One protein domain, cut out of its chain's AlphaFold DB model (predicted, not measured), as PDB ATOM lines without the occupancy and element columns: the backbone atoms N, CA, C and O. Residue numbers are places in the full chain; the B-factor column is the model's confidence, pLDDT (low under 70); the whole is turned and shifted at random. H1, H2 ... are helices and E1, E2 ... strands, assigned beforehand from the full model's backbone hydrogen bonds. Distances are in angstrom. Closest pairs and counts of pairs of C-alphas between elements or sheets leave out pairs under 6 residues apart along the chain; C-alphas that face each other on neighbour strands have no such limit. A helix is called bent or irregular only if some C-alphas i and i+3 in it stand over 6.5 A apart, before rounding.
ATOM      1  N   GLN A 119     115.655 -34.820-271.570       91.75
ATOM      2  CA  GLN A 119     116.974 -35.380-271.265       91.75
ATOM      3  C   GLN A 119     117.915 -35.291-272.469       91.75
ATOM      4  O   GLN A 119     119.086 -34.957-272.307       91.75
ATOM      5  N   ALA A 120     117.402 -35.540-273.678       90.69
ATOM      6  CA  ALA A 120     118.166 -35.353-274.910       90.69
ATOM      7  C   ALA A 120     118.605 -33.890-275.071       90.69
ATOM      8  O   ALA A 120     119.779 -33.628-275.324       90.69
ATOM      9  N   PHE A 121     117.685 -32.948-274.823       90.62
ATOM     10  CA  PHE A 121     118.000 -31.524-274.797       90.62
ATOM     11  C   PHE A 121     119.078 -31.195-273.759       90.62
ATOM     12  O   PHE A 121     120.067 -30.578-274.119       90.62
ATOM     13  N   ILE A 122     118.954 -31.651-272.508       94.50
ATOM     14  CA  ILE A 122     119.954 -31.404-271.454       94.50
ATOM     15  C   ILE A 122     121.323 -31.957-271.868       94.50
ATOM     16  O   ILE A 122     122.339 -31.282-271.720       94.50
ATOM     17  N   ASN A 123     121.353 -33.170-272.422       94.75
ATOM     18  CA  ASN A 123     122.596 -33.815-272.836       94.75
ATOM     19  C   ASN A 123     123.294 -33.065-273.983       94.75
ATOM     20  O   ASN A 123     124.526 -33.083-274.039       94.75
ATOM     21  N   GLN A 124     122.521 -32.429-274.871       94.00
ATOM     22  CA  GLN A 124     123.012 -31.638-276.002       94.00
ATOM     23  C   GLN A 124     123.367 -30.198-275.601       94.00
ATOM     24  O   GLN A 124     124.380 -29.662-276.044       94.00
ATOM     25  N   ALA A 125     122.530 -29.567-274.781       93.88
ATOM     26  CA  ALA A 125     122.605 -28.155-274.438       93.88
ATOM     27  C   ALA A 125     123.599 -27.864-273.311       93.88
ATOM     28  O   ALA A 125     124.038 -26.728-273.197       93.88
ATOM     29  N   ALA A 126     123.964 -28.843-272.478       95.88
ATOM     30  CA  ALA A 126     124.880 -28.629-271.360       95.88
ATOM     31  C   ALA A 126     126.077 -29.606-271.366       95.88
ATOM     32  O   ALA A 126     125.896 -30.819-271.561       95.88
ATOM     33  N   PRO A 127     127.299 -29.109-271.072       96.00
ATOM     34  CA  PRO A 127     128.451 -29.940-270.735       96.00
ATOM     35  C   PRO A 127     128.139 -30.898-269.584       96.00
ATOM     36  O   PRO A 127     127.325 -30.587-268.716       96.00
ATOM     37  N   ALA A 128     128.817 -32.049-269.535       96.81
ATOM     38  CA  ALA A 128     128.500 -33.132-268.598       96.81
ATOM     39  C   ALA A 128     128.382 -32.681-267.129       96.81
ATOM     40  O   ALA A 128     127.438 -33.082-266.451       96.81
ATOM     41  N   HIS A 129     129.283 -31.808-266.667       96.19
ATOM     42  CA  HIS A 129     129.294 -31.309-265.290       96.19
ATOM     43  C   HIS A 129     128.141 -30.335-264.970       96.19
ATOM     44  O   HIS A 129     127.773 -30.201-263.808       96.19
ATOM     45  N   LEU A 130     127.519 -29.712-265.980       97.00
ATOM     46  CA  LEU A 130     126.392 -28.782-265.812       97.00
ATOM     47  C   LEU A 130     125.028 -29.421-266.068       97.00
ATOM     48  O   LEU A 130     124.006 -28.817-265.752       97.00
ATOM     49  N   ARG A 131     124.974 -30.643-266.609       96.88
ATOM     50  CA  ARG A 131     123.705 -31.320-266.932       96.88
ATOM     51  C   ARG A 131     122.785 -31.448-265.727       96.88
ATOM     52  O   ARG A 131     121.599 -31.158-265.846       96.88
ATOM     53  N   ARG A 132     123.332 -31.841-264.572       97.12
ATOM     54  CA  ARG A 132     122.562 -31.950-263.326       97.12
ATOM     55  C   ARG A 132     122.023 -30.588-262.889       97.12
ATOM     56  O   ARG A 132     120.843 -30.479-262.597       97.12
ATOM     57  N   ARG A 133     122.854 -29.541-262.938       96.88
ATOM     58  CA  ARG A 133     122.434 -28.186-262.562       96.88
ATOM     59  C   ARG A 133     121.348 -27.641-263.491       96.88
ATOM     60  O   ARG A 133     120.351 -27.115-263.010       96.88
ATOM     61  N   LEU A 134     121.494 -27.824-264.805       96.25
ATOM     62  CA  LEU A 134     120.457 -27.465-265.775       96.25
ATOM     63  C   LEU A 134     119.160 -28.239-265.507       96.25
ATOM     64  O   LEU A 134     118.080 -27.661-265.558       96.25
ATOM     65  N   GLN A 135     119.251 -29.532-265.189       96.50
ATOM     66  CA  GLN A 135     118.087 -30.335-264.825       96.50
ATOM     67  C   GLN A 135     117.381 -29.788-263.575       96.50
ATOM     68  O   GLN A 135     116.160 -29.642-263.601       96.50
ATOM     69  N   ASP A 136     118.125 -29.434-262.526       95.94
ATOM     70  CA  ASP A 136     117.571 -28.851-261.298       95.94
ATOM     71  C   ASP A 136     116.859 -27.517-261.584       95.94
ATOM     72  O   ASP A 136     115.733 -27.310-261.132       95.94
ATOM     73  N   ILE A 137     117.457 -26.654-262.417       95.56
ATOM     74  CA  ILE A 137     116.849 -25.388-262.862       95.56
ATOM     75  C   ILE A 137     115.528 -25.650-263.590       95.56
ATOM     76  O   ILE A 137     114.506 -25.069-263.230       95.56
ATOM     77  N   LEU A 138     115.514 -26.562-264.567       94.31
ATOM     78  CA  LEU A 138     114.314 -26.884-265.350       94.31
ATOM     79  C   LEU A 138     113.194 -27.526-264.509       94.31
ATOM     80  O   LEU A 138     112.019 -27.447-264.878       94.31
ATOM     81  N   LEU A 139     113.542 -28.178-263.396       94.62
ATOM     82  CA  LEU A 139     112.595 -28.793-262.460       94.62
ATOM     83  C   LEU A 139     112.189 -27.868-261.304       94.62
ATOM     84  O   LEU A 139     111.236 -28.180-260.579       94.62
ATOM     85  N   SER A 140     112.869 -26.735-261.138       95.81
ATOM     86  CA  SER A 140     112.589 -25.772-260.077       95.81
ATOM     87  C   SER A 140     111.158 -25.219-260.162       95.81
ATOM     88  O   SER A 140     110.491 -25.240-261.202       95.81
ATOM     89  N   HIS A 141     110.643 -24.753-259.023       95.44
ATOM     90  CA  HIS A 141     109.306 -24.159-258.944       95.44
ATOM     91  C   HIS A 141     109.209 -22.876-259.781       95.44
ATOM     92  O   HIS A 141     108.318 -22.753-260.621       95.44
ATOM     93  N   TRP A 142     110.167 -21.963-259.597       95.06
ATOM     94  CA  TRP A 142     110.173 -20.666-260.271       95.06
ATOM     95  C   TRP A 142     110.254 -20.814-261.795       95.06
ATOM     96  O   TRP A 142     109.573 -20.095-262.521       95.06
ATOM     97  N   TRP A 143     111.008 -21.798-262.299       94.19
ATOM     98  CA  TRP A 143     111.073 -22.073-263.731       94.19
ATOM     99  C   TRP A 143     109.716 -22.476-264.300       94.19
ATOM    100  O   TRP A 143     109.221 -21.881-265.256       94.19
ATOM    101  N   ARG A 144     109.081 -23.481-263.685       92.06
ATOM    102  CA  ARG A 144     107.820 -24.057-264.175       92.06
ATOM    103  C   ARG A 144     106.659 -23.071-264.125       92.06
ATOM    104  O   ARG A 144     105.786 -23.128-264.988       92.06
ATOM    105  N   ASN A 145     106.681 -22.151-263.169       91.38
ATOM    106  CA  ASN A 145     105.686 -21.089-263.058       91.38
ATOM    107  C   ASN A 145     106.052 -19.831-263.850       91.38
ATOM    108  O   ASN A 145     105.286 -18.864-263.855       91.38
ATOM    109  N   ASN A 146     107.190 -19.845-264.552       89.81
ATOM    110  CA  ASN A 146     107.694 -18.711-265.311       89.81
ATOM    111  C   ASN A 146     107.825 -17.448-264.429       89.81
ATOM    112  O   ASN A 146     107.407 -16.355-264.807       89.81
ATOM    113  N   GLU A 147     108.374 -17.633-263.231       91.19
ATOM    114  CA  GLU A 147     108.700 -16.593-262.257       91.19
ATOM    115  C   GLU A 147     110.139 -16.094-262.474       91.19
ATOM    116  O   GLU A 147     110.965 -16.746-263.128       91.19
ATOM    117  N   LEU A 148     110.447 -14.909-261.939       90.44
ATOM    118  CA  LEU A 148     111.812 -14.387-261.932       90.44
ATOM    119  C   LEU A 148     112.689 -15.246-261.011       90.44
ATOM    120  O   LEU A 148     112.260 -15.638-259.927       90.44
ATOM    121  N   GLU A 149     113.917 -15.534-261.440       92.56
ATOM    122  CA  GLU A 149     114.861 -16.280-260.609       92.56
ATOM    123  C   GLU A 149     115.202 -15.492-259.332       92.56
ATOM    124  O   GLU A 149     115.428 -14.285-259.384       92.56
ATOM    125  N   GLN A 150     115.267 -16.176-258.191       86.12
ATOM    126  CA  GLN A 150     115.571 -15.532-256.905       86.12
ATOM    127  C   GLN A 150     117.062 -15.606-256.554       86.12
ATOM    128  O   GLN A 150     117.628 -14.652-256.032       86.12
ATOM    129  N   HIS A 151     117.717 -16.726-256.871       90.25
ATOM    130  CA  HIS A 151     119.079 -17.028-256.409       90.25
ATOM    131  C   HIS A 151     120.128 -17.023-257.525       90.25
ATOM    132  O   HIS A 151     121.167 -17.660-257.387       90.25
ATOM    133  N   GLN A 152     119.860 -16.326-258.635       93.06
ATOM    134  CA  GLN A 152     120.769 -16.252-259.788       93.06
ATOM    135  C   GLN A 152     121.236 -17.638-260.273       93.06
ATOM    136  O   GLN A 152     122.383 -17.799-260.676       93.06
ATOM    137  N   GLU A 153     120.374 -18.656-260.215       95.50
ATOM    138  CA  GLU A 153     120.764 -20.041-260.512       95.50
ATOM    139  C   GLU A 153     121.241 -20.215-261.960       95.50
ATOM    140  O   GLU A 153     122.064 -21.081-262.246       95.50
ATOM    141  N   LEU A 154     120.782 -19.354-262.877       96.19
ATOM    142  CA  LEU A 154     121.265 -19.329-264.257       96.19
ATOM    143  C   LEU A 154     122.727 -18.884-264.377       96.19
ATOM    144  O   LEU A 154     123.359 -19.168-265.393       96.19
ATOM    145  N   ALA A 155     123.278 -18.210-263.368       96.50
ATOM    146  CA  ALA A 155     124.676 -17.807-263.362       96.50
ATOM    147  C   ALA A 155     125.640 -18.995-263.301       96.50
ATOM    148  O   ALA A 155     126.757 -18.878-263.790       96.50
ATOM    149  N   ASP A 156     125.204 -20.135-262.767       96.31
ATOM    150  CA  ASP A 156     126.014 -21.358-262.734       96.31
ATOM    151  C   ASP A 156     126.184 -21.977-264.133       96.31
ATOM    152  O   ASP A 156     127.001 -22.871-264.336       96.31
ATOM    153  N   LEU A 157     125.402 -21.507-265.113       96.81
ATOM    154  CA  LEU A 157     125.527 -21.849-266.533       96.81
ATOM    155  C   LEU A 157     126.409 -20.847-267.292       96.81
ATOM    156  O   LEU A 157     126.385 -20.804-268.526       96.81
ATOM    157  N   LEU A 158     127.156 -20.022-266.559       97.06
ATOM    158  CA  LEU A 158     128.169 -19.120-267.078       97.06
ATOM    159  C   LEU A 158     129.536 -19.540-266.546       97.06
ATOM    160  O   LEU A 158     129.673 -19.995-265.415       97.06
ATOM    161  N   GLU A 159     130.556 -19.332-267.360       96.62
ATOM    162  CA  GLU A 159     131.954 -19.431-266.951       96.62
ATOM    163  C   GLU A 159     132.543 -18.021-266.899       96.62
ATOM    164  O   GLU A 159     132.079 -17.116-267.605       96.62
ATOM    165  N   HIS A 160     133.526 -17.811-266.027       94.31
ATOM    166  CA  HIS A 160     134.252 -16.553-265.944       94.31
ATOM    167  C   HIS A 160     135.751 -16.836-265.842       94.31
ATOM    168  O   HIS A 160     136.216 -17.463-264.893       94.31
ATOM    169  N   ASP A 161     136.518 -16.369-266.825       91.81
ATOM    170  CA  ASP A 161     137.977 -16.553-266.844       91.81
ATOM    171  C   ASP A 161     138.693 -15.398-266.134       91.81
ATOM    172  O   ASP A 161     139.784 -15.551-265.585       91.81
ATOM    173  N   ARG A 162     138.059 -14.219-266.122       94.25
ATOM    174  CA  ARG A 162     138.560 -13.001-265.482       94.25
ATOM    175  C   ARG A 162     137.475 -12.351-264.632       94.25
ATOM    176  O   ARG A 162     136.285 -12.586-264.860       94.25
ATOM    177  N   PRO A 163     137.855 -11.489-263.672       93.81
ATOM    178  CA  PRO A 163     136.889 -10.649-262.983       93.81
ATOM    179  C   PRO A 163     136.057  -9.859-263.997       93.81
ATOM    180  O   PRO A 163     136.608  -9.184-264.864       93.81
ATOM    181  N   ASN A 164     134.733  -9.930-263.866       93.12
ATOM    182  CA  ASN A 164     133.764  -9.239-264.721       93.12
ATOM    183  C   ASN A 164     133.706  -9.693-266.190       93.12
ATOM    184  O   ASN A 164     133.026  -9.037-266.969       93.12
ATOM    185  N   GLU A 165     134.344 -10.795-266.586       96.50
ATOM    186  CA  GLU A 165     134.168 -11.376-267.922       96.50
ATOM    187  C   GLU A 165     133.346 -12.660-267.819       96.50
ATOM    188  O   GLU A 165     133.810 -13.664-267.291       96.50
ATOM    189  N   TRP A 166     132.118 -12.624-268.329       97.19
ATOM    190  CA  TRP A 166     131.184 -13.748-268.286       97.19
ATOM    191  C   TRP A 166     131.018 -14.344-269.679       97.19
ATOM    192  O   TRP A 166     130.860 -13.592-270.638       97.19
ATOM    193  N   ARG A 167     130.993 -15.671-269.803       97.25
ATOM    194  CA  ARG A 167     130.801 -16.397-271.070       97.25
ATOM    195  C   ARG A 167     129.789 -17.528-270.912       97.25
ATOM    196  O   ARG A 167     129.629 -18.105-269.842       97.25
ATOM    197  N   CYS A 168     129.076 -17.821-271.994       97.56
ATOM    198  CA  CYS A 168     128.048 -18.858-272.038       97.56
ATOM    199  C   CYS A 168     128.692 -20.216-272.313       97.56
ATOM    200  O   CYS A 168     129.424 -20.359-273.291       97.56
ATOM    201  N   VAL A 169     128.375 -21.213-271.487       97.12
ATOM    202  CA  VAL A 169     128.908 -22.583-271.619       97.12
ATOM    203  C   VAL A 169     127.894 -23.587-272.158       97.12
ATOM    204  O   VAL A 169     128.174 -24.784-272.219       97.12
ATOM    205  N   LEU A 170     126.713 -23.126-272.579       96.00
ATOM    206  CA  LEU A 170     125.725 -24.005-273.193       96.00
ATOM    207  C   LEU A 170     126.195 -24.486-274.576       96.00
ATOM    208  O   LEU A 170     126.662 -23.715-275.419       96.00
ATOM    209  N   GLY A 171     126.037 -25.786-274.811       94.44
ATOM    210  CA  GLY A 171     126.353 -26.455-276.063       94.44
ATOM    211  C   GLY A 171     125.548 -25.885-277.230       94.44
ATOM    212  O   GLY A 171     124.345 -25.645-277.127       94.44
ATOM    213  N   GLY A 172     126.228 -25.659-278.355       91.00
ATOM    214  CA  GLY A 172     125.620 -25.072-279.553       91.00
ATOM    215  C   GLY A 172     125.397 -23.556-279.480       91.00
ATOM    216  O   GLY A 172     124.763 -22.997-280.377       91.00
ATOM    217  N   CYS A 173     125.906 -22.867-278.453       94.69
ATOM    218  CA  CYS A 173     125.903 -21.408-278.428       94.69
ATOM    219  C   CYS A 173     126.885 -20.832-279.458       94.69
ATOM    220  O   CYS A 173     128.092 -20.993-279.332       94.69
ATOM    221  N   GLN A 174     126.364 -20.088-280.441       91.44
ATOM    222  CA  GLN A 174     127.168 -19.360-281.441       91.44
ATOM    223  C   GLN A 174     127.929 -18.155-280.860       91.44
ATOM    224  O   GLN A 174     128.674 -17.490-281.568       91.44
ATOM    225  N   ARG A 175     127.673 -17.808-279.595       89.06
ATOM    226  CA  ARG A 175     128.272 -16.670-278.882       89.06
ATOM    227  C   ARG A 175     129.068 -17.124-277.659       89.06
ATOM    228  O   ARG A 175     129.227 -16.355-276.721       89.06
ATOM    229  N   ASN A 176     129.538 -18.364-277.654       88.12
ATOM    230  CA  ASN A 176     130.418 -18.901-276.616       88.12
ATOM    231  C   ASN A 176     131.746 -18.124-276.506       88.12
ATOM    232  O   ASN A 176     132.295 -18.020-275.415       88.12
ATOM    233  N   GLU A 177     132.224 -17.540-277.608       89.56
ATOM    234  CA  GLU A 177     133.415 -16.670-277.648       89.56
ATOM    235  C   GLU A 177     133.126 -15.219-277.231       89.56
ATOM    236  O   GLU A 177     134.044 -14.428-277.021       89.56
ATOM    237  N   VAL A 178     131.851 -14.841-277.112       94.12
ATOM    238  CA  VAL A 178     131.474 -13.486-276.706       94.12
ATOM    239  C   VAL A 178     131.497 -13.408-275.188       94.12
ATOM    240  O   VAL A 178     130.724 -14.079-274.508       94.12
ATOM    241  N   THR A 179     132.340 -12.528-274.661       96.38
ATOM    242  CA  THR A 179     132.361 -12.192-273.239       96.38
ATOM    243  C   THR A 179     131.456 -10.999-272.948       96.38
ATOM    244  O   THR A 179     131.481  -9.984-273.650       96.38
ATOM    245  N   TRP A 180     130.679 -11.079-271.873       96.75
ATOM    246  CA  TRP A 180     129.906  -9.962-271.338       96.75
ATOM    247  C   TRP A 180     130.623  -9.356-270.138       96.75
ATOM    248  O   TRP A 180     131.001 -10.072-269.217       96.75
ATOM    249  N   SER A 181     130.725  -8.025-270.107       95.94
ATOM    250  CA  SER A 181     131.270  -7.288-268.958       95.94
ATOM    251  C   SER A 181     130.326  -7.243-267.746       95.94
ATOM    252  O   SER A 181     130.715  -6.839-266.654       95.94
ATOM    253  N   ARG A 182     129.051  -7.600-267.949       95.38
ATOM    254  CA  ARG A 182     127.990  -7.572-266.935       95.38
ATOM    255  C   ARG A 182     127.326  -8.936-266.835       95.38
ATOM    256  O   ARG A 182     126.884  -9.473-267.856       95.38
ATOM    257  N   LYS A 183     127.211  -9.444-265.608       95.62
ATOM    258  CA  LYS A 183     126.635 -10.759-265.301       95.62
ATOM    259  C   LYS A 183     125.187 -10.862-265.777       95.62
ATOM    260  O   LYS A 183     124.800 -11.849-266.395       95.62
ATOM    261  N   GLU A 184     124.406  -9.804-265.586       94.56
ATOM    262  CA  GLU A 184     122.976  -9.749-265.907       94.56
ATOM    263  C   GLU A 184     122.735  -9.935-267.409       94.56
ATOM    264  O   GLU A 184     121.815 -10.640-267.817       94.56
ATOM    265  N   ARG A 185     123.609  -9.369-268.256       95.12
ATOM    266  CA  ARG A 185     123.510  -9.530-269.717       95.12
ATOM    267  C   ARG A 185     123.835 -10.945-270.177       95.12
ATOM    268  O   ARG A 185     123.226 -11.420-271.135       95.12
ATOM    269  N   ALA A 186     124.785 -11.602-269.515       96.56
ATOM    270  CA  ALA A 186     125.102 -12.997-269.783       96.56
ATOM    271  C   ALA A 186     123.944 -13.913-269.354       96.56
ATOM    272  O   ALA A 186     123.531 -14.787-270.114       96.56
ATOM    273  N   VAL A 187     123.333 -13.646-268.198       95.94
ATOM    274  CA  VAL A 187     122.126 -14.349-267.735       95.94
ATOM    275  C   VAL A 187     120.952 -14.152-268.703       95.94
ATOM    276  O   VAL A 187     120.308 -15.122-269.101       95.94
ATOM    277  N   ASP A 188     120.703 -12.925-269.170       94.06
ATOM    278  CA  ASP A 188     119.683 -12.653-270.192       94.06
ATOM    279  C   ASP A 188     119.938 -13.404-271.501       94.06
ATOM    280  O   ASP A 188     119.000 -13.805-272.196       94.06
ATOM    281  N   HIS A 189     121.206 -13.613-271.857       95.31
ATOM    282  CA  HIS A 189     121.571 -14.442-272.994       95.31
ATOM    283  C   HIS A 189     121.225 -15.924-272.754       95.31
ATOM    284  O   HIS A 189     120.618 -16.540-273.632       95.31
ATOM    285  N   ILE A 190     121.504 -16.477-271.567       95.88
ATOM    286  CA  ILE A 190     121.121 -17.853-271.196       95.88
ATOM    287  C   ILE A 190     119.600 -18.046-271.236       95.88
ATOM    288  O   ILE A 190     119.119 -19.042-271.778       95.88
ATOM    289  N   ARG A 191     118.816 -17.071-270.759       94.69
ATOM    290  CA  ARG A 191     117.342 -17.121-270.829       94.69
ATOM    291  C   ARG A 191     116.826 -17.332-272.257       94.69
ATOM    292  O   ARG A 191     115.810 -17.994-272.438       94.69
ATOM    293  N   ARG A 192     117.536 -16.842-273.284       91.81
ATOM    294  CA  ARG A 192     117.180 -17.069-274.703       91.81
ATOM    295  C   ARG A 192     117.429 -18.497-275.163       91.81
ATOM    296  O   ARG A 192     116.648 -18.992-275.964       91.81
ATOM    297  N   HIS A 193     118.487 -19.147-274.677       92.88
ATOM    298  CA  HIS A 193     118.746 -20.555-274.995       92.88
ATOM    299  C   HIS A 193     117.631 -21.462-274.497       92.88
ATOM    300  O   HIS A 193     117.254 -22.422-275.162       92.88
ATOM    301  N   LEU A 194     117.131 -21.141-273.313       93.12
ATOM    302  CA  LEU A 194     116.178 -21.966-272.595       93.12
ATOM    303  C   LEU A 194     114.721 -21.504-272.777       93.12
ATOM    304  O   LEU A 194     113.817 -22.096-272.200       93.12
ATOM    305  N   ASP A 195     114.507 -20.445-273.561       91.25
ATOM    306  CA  ASP A 195     113.216 -19.790-273.805       91.25
ATOM    307  C   ASP A 195     112.441 -19.395-272.528       91.25
ATOM    308  O   ASP A 195     111.212 -19.437-272.491       91.25
ATOM    309  N   HIS A 196     113.152 -18.969-271.476       91.75
ATOM    310  CA  HIS A 196     112.542 -18.506-270.219       91.75
ATOM    311  C   HIS A 196     112.181 -17.035-270.267       91.75
ATOM    312  O   HIS A 196     113.016 -16.198-270.624       91.75
ATOM    313  N   ARG A 197     110.945 -16.695-269.890       89.56
ATOM    314  CA  ARG A 197     110.394 -15.350-270.107       89.56
ATOM    315  C   ARG A 197     109.570 -14.884-268.913       89.56
ATOM    316  O   ARG A 197     108.352 -14.763-269.034       89.56
ATOM    317  N   PRO A 198     110.208 -14.574-267.774       88.12
ATOM    318  CA  PRO A 198     109.498 -14.309-266.523       88.12
ATOM    319  C   PRO A 198     108.587 -13.075-266.583       88.12
ATOM    320  O   PRO A 198     107.601 -12.980-265.856       88.12
ATOM    321  N   PHE A 199     108.876 -12.135-267.484       84.31
ATOM    322  CA  PHE A 199     108.118 -10.896-267.619       84.31
ATOM    323  C   PHE A 199     106.990 -11.042-268.640       84.31
ATOM    324  O   PHE A 199     107.227 -11.251-269.832       84.31
ATOM    325  N   LYS A 200     105.752 -10.885-268.169       75.81
ATOM    326  CA  LYS A 200     104.558 -10.794-269.014       75.81
ATOM    327  C   LYS A 200     104.251  -9.322-269.287       75.81
ATOM    328  O   LYS A 200     104.359  -8.488-268.391       75.81
ATOM    329  N   CYS A 201     103.867  -8.999-270.519       76.25
ATOM    330  CA  CYS A 201     103.305  -7.685-270.825       76.25
ATOM    331  C   CYS A 201     101.968  -7.547-270.075       76.25
ATOM    332  O   CYS A 201     101.134  -8.449-270.151       76.25
ATOM    333  N   ALA A 202     101.787  -6.452-269.329       72.50
ATOM    334  CA  ALA A 202     100.551  -6.180-268.588       72.50
ATOM    335  C   ALA A 202      99.365  -5.905-269.526       72.50
ATOM    336  O   ALA A 202      98.217  -6.200-269.198       72.50
ATOM    337  N   TRP A 211     109.763 -11.047-276.221       56.19
ATOM    338  CA  TRP A 211     110.623 -10.181-275.416       56.19
ATOM    339  C   TRP A 211     110.176  -8.729-275.593       56.19
ATOM    340  O   TRP A 211     110.573  -8.071-276.555       56.19
ATOM    341  N   CYS A 212     109.318  -8.221-274.708       54.47
ATOM    342  CA  CYS A 212     108.998  -6.810-274.692       54.47
ATOM    343  C   CYS A 212     110.285  -6.146-274.224       54.47
ATOM    344  O   CYS A 212     110.572  -6.112-273.031       54.47
ATOM    345  N   ALA A 213     111.098  -5.679-275.175       49.97
ATOM    346  CA  ALA A 213     112.410  -5.086-274.925       49.97
ATOM    347  C   ALA A 213     112.353  -3.926-273.909       49.97
ATOM    348  O   ALA A 213     113.369  -3.578-273.317       49.97
ATOM    349  N   HIS A 214     111.158  -3.382-273.657       46.72
ATOM    350  CA  HIS A 214     110.899  -2.385-272.625       46.72
ATOM    351  C   HIS A 214     110.963  -2.909-271.177       46.72
ATOM    352  O   HIS A 214     111.317  -2.141-270.289       46.72
ATOM    353  N   ALA A 215     110.664  -4.186-270.912       47.97
ATOM    354  CA  ALA A 215     110.602  -4.711-269.541       47.97
ATOM    355  C   ALA A 215     111.992  -4.917-268.909       47.97
ATOM    356  O   ALA A 215     112.156  -4.744-267.706       47.97
ATOM    357  N   VAL A 216     113.014  -5.219-269.718       50.81
ATOM    358  CA  VAL A 216     114.386  -5.456-269.222       50.81
ATOM    359  C   VAL A 216     115.047  -4.158-268.740       50.81
ATOM    360  O   VAL A 216     115.900  -4.191-267.859       50.81
ATOM    361  N   HIS A 217     114.635  -2.997-269.258       47.19
ATOM    362  CA  HIS A 217     115.231  -1.721-268.852       47.19
ATOM    363  C   HIS A 217     114.735  -1.230-267.482       47.19
ATOM    364  O   HIS A 217     115.463  -0.512-266.805       47.19
ATOM    365  N   LEU A 218     113.523  -1.614-267.060       43.53
ATOM    366  CA  LEU A 218     112.899  -1.064-265.850       43.53
ATOM    367  C   LEU A 218     113.268  -1.807-264.560       43.53
ATOM    368  O   LEU A 218     113.255  -1.189-263.505       43.53
ATOM    369  N   LEU A 219     113.648  -3.086-264.628       48.31
ATOM    370  CA  LEU A 219     114.024  -3.866-263.434       48.31
ATOM    371  C   LEU A 219     115.534  -3.913-263.171       48.31
ATOM    372  O   LEU A 219     115.953  -4.284-262.085       48.31
ATOM    373  N   ALA A 220     116.363  -3.513-264.139       47.81
ATOM    374  CA  ALA A 220     117.816  -3.452-263.963       47.81
ATOM    375  C   ALA A 220     118.312  -2.128-263.338       47.81
ATOM    376  O   ALA A 220     119.516  -1.973-263.152       47.81
ATOM    377  N   TYR A 221     117.420  -1.168-263.051       44.19
ATOM    378  CA  TYR A 221     117.791   0.188-262.615       44.19
ATOM    379  C   TYR A 221     117.117   0.679-261.323       44.19
ATOM    380  O   TYR A 221     117.408   1.793-260.900       44.19
ATOM    381  N   SER A 222     116.252  -0.110-260.677       37.91
ATOM    382  CA  SER A 222     115.514   0.343-259.487       37.91
ATOM    383  C   SER A 222     116.167   0.038-258.130       37.91
ATOM    384  O   SER A 222     115.688   0.583-257.146       37.91
ATOM    385  N   ASP A 223     117.257  -0.740-258.061       37.66
ATOM    386  CA  ASP A 223     117.915  -1.118-256.786       37.66
ATOM    387  C   ASP A 223     119.390  -0.667-256.669       37.66
ATOM    388  O   ASP A 223     120.178  -1.257-255.932       37.66
ATOM    389  N   ILE A 224     119.790   0.391-257.383       40.00
ATOM    390  CA  ILE A 224     121.074   1.080-257.150       40.00
ATOM    391  C   ILE A 224     120.842   2.597-257.167       40.00
ATOM    392  O   ILE A 224     121.168   3.264-258.150       40.00
ATOM    393  N   ILE A 225     120.265   3.124-256.083       35.47
ATOM    394  CA  ILE A 225     120.498   4.486-255.565       35.47
ATOM    395  C   ILE A 225     120.571   4.386-254.044       35.47
ATOM    396  O   ILE A 225     119.633   3.800-253.461       35.47
TER     397      ILE A 225
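AT A GLANCE: This is residues 119 to 202 and 211 to 225 of the 225 residues of an uncharacterized protein of Serendipita indica (strain DSM 11827) (UniProt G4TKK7). Short H4 and longer H5 pack together in the middle; H5 packs on a small hairpin of two strands, E1 and E2, and H2 packs on the side of H4 away from H5. H1 is set steeply on residues 131 to 135 of H2 at one end of the whole, while H6 lies by itself beyond H5. The printed part has 99 residues with six named helices and two named strands, in the order H1 H2 H3 H4 E1 E2 H5 H6; the sheet, E1 - E2, is antiparallel and the class is mostly helix. The whole is compact, with a radius of gyration of the C-alphas of 13.8 A and spans of 39 by 33 by 22 A.

HOW THE PARTS SIT: Begin with H1, residues 119 to 125, and go on to H2, residues 128 to 139: they touch, with residues 131 to 135 of H2 alone. Their closest C-alphas, of Ile 122 and Arg 131, are 5.9 A apart, and they run opposite ways at a steep tilt of 60 degrees. H3, residues 141 to 144, is close to H2 but not clearly touching, closest at the C-alphas of Ile 137 and Trp 143, 6.7 A. H4, residues 153 to 157, touches H2, closest at the C-alphas of Leu 130 and Leu 157, 7.0 A. Next look at the hairpin of E1, residues 158 to 162, and E2, residues 165 to 168, antiparallel at 150 degrees; N 167 and O 159 are 2.8 A apart, within hydrogen-bond range. H5, residues 183 to 193, touches H4, closest at the C-alphas of Ala 155 and Val 187, 6.1 A; its closest C-alpha pair with E2 is Lys 183 and Trp 166, 6.2 A. H6, residues 215 to 219, is apart from H5. In H1 every O i to N i+4 pair is within hydrogen-bond range; the counts are 6 of 8 in H2, 5 of 7 in H5, and 0 of 1 in both H4 and H6, whose O i to N i+3 counts are 2 of 2 and 1 of 2, while H3 is too short for an O i to N i+4 pair.

IN THESE COORDINATES: Find C-alpha 119 at (116.974, -35.380, -271.265), where H1 begins its 9.7 A. H2 is 17.6 A long and irregular, with C-alphas 129 and 132 7.0 A apart. E1 measures 12.2 A, E2 10.5 A and H5 15.9 A; H5 ends at C-alpha 193, (118.746, -20.555, -274.995). H6 ends at C-alpha 219, (114.024, -3.866, -263.434).

THE WHOLE: The two C-alphas farthest apart, of Ala 120 and Ile 225, are 44.3 A apart. Residues 203 to 210 are not printed, and C-alphas 202 and 211 stand 12.8 A apart across this cut. The link from E2 to H5 is long, with 14 residues. Confidence is low, under 70, at residues 211 to 225.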